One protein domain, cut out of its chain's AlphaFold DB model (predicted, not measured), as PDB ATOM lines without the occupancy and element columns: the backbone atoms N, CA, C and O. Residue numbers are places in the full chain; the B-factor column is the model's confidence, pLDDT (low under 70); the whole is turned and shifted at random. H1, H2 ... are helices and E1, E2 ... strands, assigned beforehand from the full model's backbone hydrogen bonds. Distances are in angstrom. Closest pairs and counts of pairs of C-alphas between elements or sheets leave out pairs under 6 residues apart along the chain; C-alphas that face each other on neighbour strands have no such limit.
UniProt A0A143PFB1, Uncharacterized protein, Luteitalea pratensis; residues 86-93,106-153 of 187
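What this domain is: This is residues 86 to 93 and 106 to 153 of the 187 residues of an uncharacterized protein of Luteitalea pratensis (UniProt A0A143PFB1). Two helices, H1 and H2, follow each other nearly end to end in one long row, and between them the chain turns aside into a small hairpin of two strands, E1 and E2, before it comes back to start H2. The row makes the length, and there is no rounded core. The printed part has 56 residues, with named elements in the order H1, E1, E2, H2; the sheet E1 - E2 is antiparallel and the class is mostly helix. The whole is extended, with a radius of gyration of the C-alphas of 16.9 A and spans of 51 by 26 by 15 A.

Where its parts are: Start at Met 86; residues 86 to 93 hold no named element. Find C-alpha 108 at (204.171, 253.235, 181.846), where H1 begins; it takes residues 108 to 124 and is 24.2 A long. E1 is residues 127 to 130, and E2 is residues 135 to 137. H2, residues 140 to 150, runs 15.1 A to C-alpha 150 at (223.780, 289.763, 190.646).

How they stand to each other: Look at Thr 123 and Ile 140: their C-alphas, 5.6 A apart, are the closest of H1 and H2. These helices only just touch, only at their ends, with 3 pairs of C-alphas within 8 A, H1 with residues 123 to 124 alone. They run the same way at a shallow tilt of 24 degrees. E1 and E2 form an antiparallel hairpin at 147 degrees, with N 137 and O 127 at 2.7 A and N 135 and O 130 at 2.8 A, within hydrogen-bond range. H1 and E2 are only just apart, closest 8.1 A; E1 and H2 are apart. In H1 and H2 every O i to N i+4 pair is within hydrogen-bond range.

The domain as a whole: The C-alphas of Ala 91 and Gly 151, the two farthest apart, are 51.8 A apart. Residues 94 to 105 are not printed, and C-alphas 93 and 106 are 10.4 A apart across this cut. The links H1 to E1, E1 to E2 and E2 to H2 are tight. Residues 112 to 119, which belong to H1, and residues 147 to 153, of which 147 to 150 belong to H2, stand free. The mean pLDDT of the printed part is 86.1, and residues 86 to 93 are under 70.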
ATOM      1  N   MET A  86     201.551 249.540 173.716       51.62
ATOM      2  CA  MET A  86     202.787 250.313 173.784       51.62
ATOM      3  C   MET A  86     202.590 251.820 173.546       51.62
ATOM      4  O   MET A  86     203.411 252.607 174.006       51.62
ATOM      5  N   ASN A  87     201.532 252.246 172.840       54.34
ATOM      6  CA  ASN A  87     201.293 253.671 172.556       54.34
ATOM      7  C   ASN A  87     199.822 254.113 172.665       54.34
ATOM      8  O   ASN A  87     199.473 255.215 172.248       54.34
ATOM      9  N   ALA A  88     198.941 253.263 173.195       57.66
ATOM     10  CA  ALA A  88     197.553 253.650 173.407       57.66
ATOM     11  C   ALA A  88     197.412 254.377 174.761       57.66
ATOM     12  O   ALA A  88     197.974 253.898 175.754       57.66
ATOM     13  N   PRO A  89     196.687 255.511 174.832       58.72
ATOM     14  CA  PRO A  89     196.274 256.084 176.110       58.72
ATOM     15  C   PRO A  89     195.394 255.081 176.864       58.72
ATOM     16  O   PRO A  89     194.753 254.233 176.237       58.72
ATOM     17  N   ASN A  90     195.360 255.171 178.199       63.72
ATOM     18  CA  ASN A  90     194.570 254.265 179.038       63.72
ATOM     19  C   ASN A  90     193.145 254.147 178.463       63.72
ATOM     20  O   ASN A  90     192.410 255.134 178.426       63.72
ATOM     21  N   ALA A  91     192.739 252.953 178.014       60.50
ATOM     22  CA  ALA A  91     191.456 252.755 177.323       60.50
ATOM     23  C   ALA A  91     190.245 253.185 178.180       60.50
ATOM     24  O   ALA A  91     189.227 253.635 177.658       60.50
ATOM     25  N   LEU A  92     190.397 253.117 179.506       56.44
ATOM     26  CA  LEU A  92     189.427 253.602 180.492       56.44
ATOM     27  C   LEU A  92     189.272 255.136 180.471       56.44
ATOM     28  O   LEU A  92     188.171 255.646 180.659       56.44
ATOM     29  N   GLU A  93     190.347 255.883 180.200       55.97
ATOM     30  CA  GLU A  93     190.312 257.348 180.083       55.97
ATOM     31  C   GLU A  93     189.786 257.797 178.712       55.97
ATOM     32  O   GLU A  93     189.004 258.744 178.641       55.97
ATOM     33  N   THR A 106     198.254 251.966 182.722       75.00
ATOM     34  CA  THR A 106     198.283 250.863 181.736       75.00
ATOM     35  C   THR A 106     199.422 250.991 180.723       75.00
ATOM     36  O   THR A 106     199.815 249.994 180.124       75.00
ATOM     37  N   ASN A 107     199.992 252.193 180.573       76.00
ATOM     38  CA  ASN A 107     201.106 252.475 179.668       76.00
ATOM     39  C   ASN A 107     202.185 253.322 180.366       76.00
ATOM     40  O   ASN A 107     202.188 254.553 180.312       76.00
ATOM     41  N   GLU A 108     203.092 252.632 181.057       82.31
ATOM     42  CA  GLU A 108     204.171 253.235 181.846       82.31
ATOM     43  C   GLU A 108     205.220 253.990 180.993       82.31
ATOM     44  O   GLU A 108     205.527 255.138 181.329       82.31
ATOM     45  N   PRO A 109     205.685 253.465 179.837       83.06
ATOM     46  CA  PRO A 109     206.685 254.155 179.019       83.06
ATOM     47  C   PRO A 109     206.229 255.507 178.463       83.06
ATOM     48  O   PRO A 109     207.014 256.458 178.450       83.06
ATOM     49  N   VAL A 110     204.985 255.617 177.986       83.25
ATOM     50  CA  VAL A 110     204.453 256.886 177.457       83.25
ATOM     51  C   VAL A 110     204.321 257.909 178.579       83.25
ATOM     52  O   VAL A 110     204.802 259.033 178.450       83.25
ATOM     53  N   TRP A 111     203.785 257.486 179.721       82.31
ATOM     54  CA  TRP A 111     203.629 258.354 180.880       82.31
ATOM     55  C   TRP A 111     204.965 258.926 181.375       82.31
ATOM     56  O   TRP A 111     205.072 260.131 181.602       82.31
ATOM     57  N   LEU A 112     206.021 258.108 181.463       88.12
ATOM     58  CA  LEU A 112     207.353 258.600 181.831       88.12
ATOM     59  C   LEU A 112     207.904 259.629 180.840       88.12
ATOM     60  O   LEU A 112     208.580 260.581 181.244       88.12
ATOM     61  N   ARG A 113     207.659 259.440 179.538       90.38
ATOM     62  CA  ARG A 113     208.096 260.392 178.507       90.38
ATOM     63  C   ARG A 113     207.374 261.722 178.656       90.38
ATOM     64  O   ARG A 113     208.036 262.755 178.579       90.38
ATOM     65  N   ASP A 114     206.076 261.696 178.930       88.69
ATOM     66  CA  ASP A 114     205.274 262.902 179.139       88.69
ATOM     67  C   ASP A 114     205.713 263.657 180.393       88.69
ATOM     68  O   ASP A 114     205.947 264.865 180.337       88.69
ATOM     69  N   VAL A 115     205.925 262.949 181.506       93.00
ATOM     70  CA  VAL A 115     206.455 263.542 182.742       93.00
ATOM     71  C   VAL A 115     207.820 264.181 182.488       93.00
ATOM     72  O   VAL A 115     208.050 265.329 182.872       93.00
ATOM     73  N   ARG A 116     208.718 263.485 181.781       95.06
ATOM     74  CA  ARG A 116     210.036 264.027 181.428       95.06
ATOM     75  C   ARG A 116     209.925 265.253 180.522       95.06
ATOM     76  O   ARG A 116     210.648 266.223 180.734       95.06
ATOM     77  N   ALA A 117     209.033 265.233 179.534       94.94
ATOM     78  CA  ALA A 117     208.812 266.361 178.636       94.94
ATOM     79  C   ALA A 117     208.270 267.585 179.389       94.94
ATOM     80  O   ALA A 117     208.752 268.696 179.170       94.94
ATOM     81  N   GLN A 118     207.335 267.388 180.321       92.44
ATOM     82  CA  GLN A 118     206.799 268.452 181.172       92.44
ATOM     83  C   GLN A 118     207.873 269.046 182.090       92.44
ATOM     84  O   GLN A 118     208.000 270.266 182.173       92.44
ATOM     85  N   GLN A 119     208.687 268.205 182.735       94.19
ATOM     86  CA  GLN A 119     209.800 268.651 183.583       94.19
ATOM     87  C   GLN A 119     210.855 269.425 182.786       94.19
ATOM     88  O   GLN A 119     211.322 270.482 183.221       94.19
ATOM     89  N   LEU A 120     211.204 268.922 181.600       95.69
ATOM     90  CA  LEU A 120     212.136 269.587 180.701       95.69
ATOM     91  C   LEU A 120     211.585 270.948 180.282       95.69
ATOM     92  O   LEU A 120     212.276 271.952 180.435       95.69
ATOM     93  N   ALA A 121     210.330 270.997 179.831       93.38
ATOM     94  CA  ALA A 121     209.662 272.241 179.477       93.38
ATOM     95  C   ALA A 121     209.654 273.215 180.658       93.38
ATOM     96  O   ALA A 121     209.970 274.378 180.454       93.38
ATOM     97  N   ALA A 122     209.385 272.752 181.883       92.62
ATOM     98  CA  ALA A 122     209.405 273.559 183.103       92.62
ATOM     99  C   ALA A 122     210.803 274.072 183.507       92.62
ATOM    100  O   ALA A 122     210.915 274.980 184.322       92.62
ATOM    101  N   THR A 123     211.882 273.545 182.937       94.94
ATOM    102  CA  THR A 123     213.248 273.958 183.283       94.94
ATOM    103  C   THR A 123     213.896 274.789 182.171       94.94
ATOM    104  O   THR A 123     214.739 275.642 182.448       94.94
ATOM    105  N   THR A 124     213.481 274.596 180.916       96.62
ATOM    106  CA  THR A 124     214.109 275.217 179.736       96.62
ATOM    107  C   THR A 124     213.353 276.414 179.172       96.62
ATOM    108  O   THR A 124     213.956 277.233 178.484       96.62
ATOM    109  N   THR A 125     212.055 276.554 179.450       94.12
ATOM    110  CA  THR A 125     211.239 277.644 178.884       94.12
ATOM    111  C   THR A 125     210.925 278.749 179.898       94.12
ATOM    112  O   THR A 125     211.299 278.675 181.070       94.12
ATOM    113  N   TYR A 126     210.257 279.809 179.455       95.69
ATOM    114  CA  TYR A 126     209.597 280.750 180.356       95.69
ATOM    115  C   TYR A 126     208.159 280.298 180.601       95.69
ATOM    116  O   TYR A 126     207.545 279.651 179.753       95.69
ATOM    117  N   GLY A 127     207.600 280.649 181.753       93.69
ATOM    118  CA  GLY A 127     206.199 280.368 182.045       93.69
ATOM    119  C   GLY A 127     205.699 281.152 183.241       93.69
ATOM    120  O   GLY A 127     206.480 281.736 183.976       93.69
ATOM    121  N   TRP A 128     204.393 281.164 183.456       94.25
ATOM    122  CA  TRP A 128     203.808 281.786 184.640       94.25
ATOM    123  C   TRP A 128     203.717 280.773 185.777       94.25
ATOM    124  O   TRP A 128     203.273 279.650 185.547       94.25
ATOM    125  N   VAL A 129     204.106 281.173 186.989       92.94
ATOM    126  CA  VAL A 129     203.808 280.410 188.215       92.94
ATOM    127  C   VAL A 129     202.490 280.907 188.800       92.94
ATOM    128  O   VAL A 129     201.597 280.115 189.077       92.94
ATOM    129  N   ASN A 130     202.344 282.228 188.921       94.56
ATOM    130  CA  ASN A 130     201.105 282.878 189.324       94.56
ATOM    131  C   ASN A 130     200.940 284.171 188.517       94.56
ATOM    132  O   ASN A 130     201.711 285.112 188.680       94.56
ATOM    133  N   LYS A 131     199.936 284.204 187.636       92.50
ATOM    134  CA  LYS A 131     199.672 285.361 186.769       92.50
ATOM    135  C   LYS A 131     199.139 286.563 187.545       92.50
ATOM    136  O   LYS A 131     199.522 287.683 187.240       92.50
ATOM    137  N   GLU A 132     198.293 286.329 188.543       95.06
ATOM    138  CA  GLU A 132     197.652 287.382 189.342       95.06
ATOM    139  C   GLU A 132     198.662 288.089 190.248       95.06
ATOM    140  O   GLU A 132     198.647 289.308 190.369       95.06
ATOM    141  N   ALA A 133     199.593 287.326 190.822       92.75
ATOM    142  CA  ALA A 133     200.683 287.857 191.637       92.75
ATOM    143  C   ALA A 133     201.893 288.340 190.809       92.75
ATOM    144  O   ALA A 133     202.895 288.758 191.383       92.75
ATOM    145  N   GLY A 134     201.846 288.246 189.474       93.38
ATOM    146  CA  GLY A 134     202.950 288.660 188.602       93.38
ATOM    147  C   GLY A 134     204.208 287.781 188.693       93.38
ATOM    148  O   GLY A 134     205.289 288.212 188.297       93.38
ATOM    149  N   VAL A 135     204.100 286.550 189.203       95.38
ATOM    150  CA  VAL A 135     205.245 285.654 189.429       95.38
ATOM    151  C   VAL A 135     205.514 284.793 188.194       95.38
ATOM    152  O   VAL A 135     204.716 283.921 187.820       95.38
ATOM    153  N   VAL A 136     206.681 285.008 187.584       94.56
ATOM    154  CA  VAL A 136     207.154 284.319 186.373       94.56
ATOM    155  C   VAL A 136     208.236 283.293 186.719       94.56
ATOM    156  O   VAL A 136     209.125 283.537 187.529       94.56
ATOM    157  N   ARG A 137     208.180 282.139 186.055       94.31
ATOM    158  CA  ARG A 137     209.214 281.107 186.028       94.31
ATOM    159  C   ARG A 137     210.249 281.434 184.952       94.31
ATOM    160  O   ARG A 137     209.898 281.621 183.783       94.31
ATOM    161  N   VAL A 138     211.519 281.433 185.335       94.88
ATOM    162  CA  VAL A 138     212.665 281.675 184.446       94.88
ATOM    163  C   VAL A 138     213.350 280.335 184.115       94.88
ATOM    164  O   VAL A 138     213.443 279.490 185.009       94.88
ATOM    165  N   PRO A 139     213.839 280.110 182.876       96.94
ATOM    166  CA  PRO A 139     214.677 278.959 182.555       96.94
ATOM    167  C   PRO A 139     215.891 278.864 183.477       96.94
ATOM    168  O   PRO A 139     216.519 279.881 183.780       96.94
ATOM    169  N   ILE A 140     216.286 277.648 183.857       95.94
ATOM    170  CA  ILE A 140     217.379 277.449 184.818       95.94
ATOM    171  C   ILE A 140     218.708 278.026 184.323       95.94
ATOM    172  O   ILE A 140     219.466 278.589 185.105       95.94
ATOM    173  N   GLU A 141     218.975 277.953 183.017       95.88
ATOM    174  CA  GLU A 141     220.190 278.519 182.427       95.88
ATOM    175  C   GLU A 141     220.239 280.039 182.579       95.88
ATOM    176  O   GLU A 141     221.269 280.590 182.967       95.88
ATOM    177  N   ARG A 142     219.106 280.723 182.370       95.44
ATOM    178  CA  ARG A 142     219.041 282.170 182.581       95.44
ATOM    179  C   ARG A 142     219.076 282.520 184.065       95.44
ATOM    180  O   ARG A 142     219.727 283.491 184.427       95.44
ATOM    181  N   ALA A 143     218.433 281.730 184.922       93.62
ATOM    182  CA  ALA A 143     218.496 281.927 186.367       93.62
ATOM    183  C   ALA A 143     219.944 281.846 186.882       93.62
ATOM    184  O   ALA A 143     220.372 282.720 187.630       93.62
ATOM    185  N   LYS A 144     220.728 280.863 186.417       94.25
ATOM    186  CA  LYS A 144     222.161 280.764 186.739       94.25
ATOM    187  C   LYS A 144     222.932 282.013 186.312       94.25
ATOM    188  O   LYS A 144     223.695 282.542 187.111       94.25
ATOM    189  N   GLN A 145     222.716 282.508 185.093       94.19
ATOM    190  CA  GLN A 145     223.375 283.729 184.606       94.19
ATOM    191  C   GLN A 145     223.021 284.949 185.459       94.19
ATOM    192  O   GLN A 145     223.912 285.676 185.875       94.19
ATOM    193  N   LEU A 146     221.737 285.129 185.782       91.62
ATOM    194  CA  LEU A 146     221.280 286.235 186.624       91.62
ATOM    195  C   LEU A 146     221.902 286.192 188.023       91.62
ATOM    196  O   LEU A 146     222.242 287.238 188.560       91.62
ATOM    197  N   ILE A 147     222.089 285.004 188.606       90.81
ATOM    198  CA  ILE A 147     222.757 284.853 189.908       90.81
ATOM    199  C   ILE A 147     224.252 285.181 189.808       90.81
ATOM    200  O   ILE A 147     224.803 285.795 190.717       90.81
ATOM    201  N   LEU A 148     224.915 284.800 188.715       91.94
ATOM    202  CA  LEU A 148     226.316 285.165 188.486       91.94
ATOM    203  C   LEU A 148     226.482 286.680 188.292       91.94
ATOM    204  O   LEU A 148     227.429 287.254 188.818       91.94
ATOM    205  N   GLU A 149     225.555 287.316 187.571       91.31
ATOM    206  CA  GLU A 149     225.519 288.765 187.338       91.31
ATOM    207  C   GLU A 149     225.204 289.548 188.629       91.31
ATOM    208  O   GLU A 149     225.854 290.550 188.915       91.31
ATOM    209  N   ALA A 150     224.225 289.093 189.421       87.94
ATOM    210  CA  ALA A 150     223.780 289.763 190.646       87.94
ATOM    211  C   ALA A 150     224.665 289.472 191.875       87.94
ATOM    212  O   ALA A 150     224.573 290.179 192.878       87.94
ATOM    213  N   GLY A 151     225.511 288.440 191.803       82.00
ATOM    214  CA  GLY A 151     226.187 287.855 192.957       82.00
ATOM    215  C   GLY A 151     225.251 286.945 193.759       82.00
ATOM    216  O   GLY A 151     224.029 287.121 193.770       82.00
ATOM    217  N   LEU A 152     225.808 285.931 194.436       78.94
ATOM    218  CA  LEU A 152     224.992 285.082 195.303       78.94
ATOM    219  C   LEU A 152     224.438 285.937 196.455       78.94
ATOM    220  O   LEU A 152     225.226 286.603 197.134       78.94
ATOM    221  N   PRO A 153     223.119 285.910 196.717       72.56
ATOM    222  CA  PRO A 153     222.585 286.537 197.914       72.56
ATOM    223  C   PRO A 153     223.266 285.903 199.128       72.56
ATOM    224  O   PRO A 153     223.377 284.677 199.209       72.56
TER     225      PRO A 153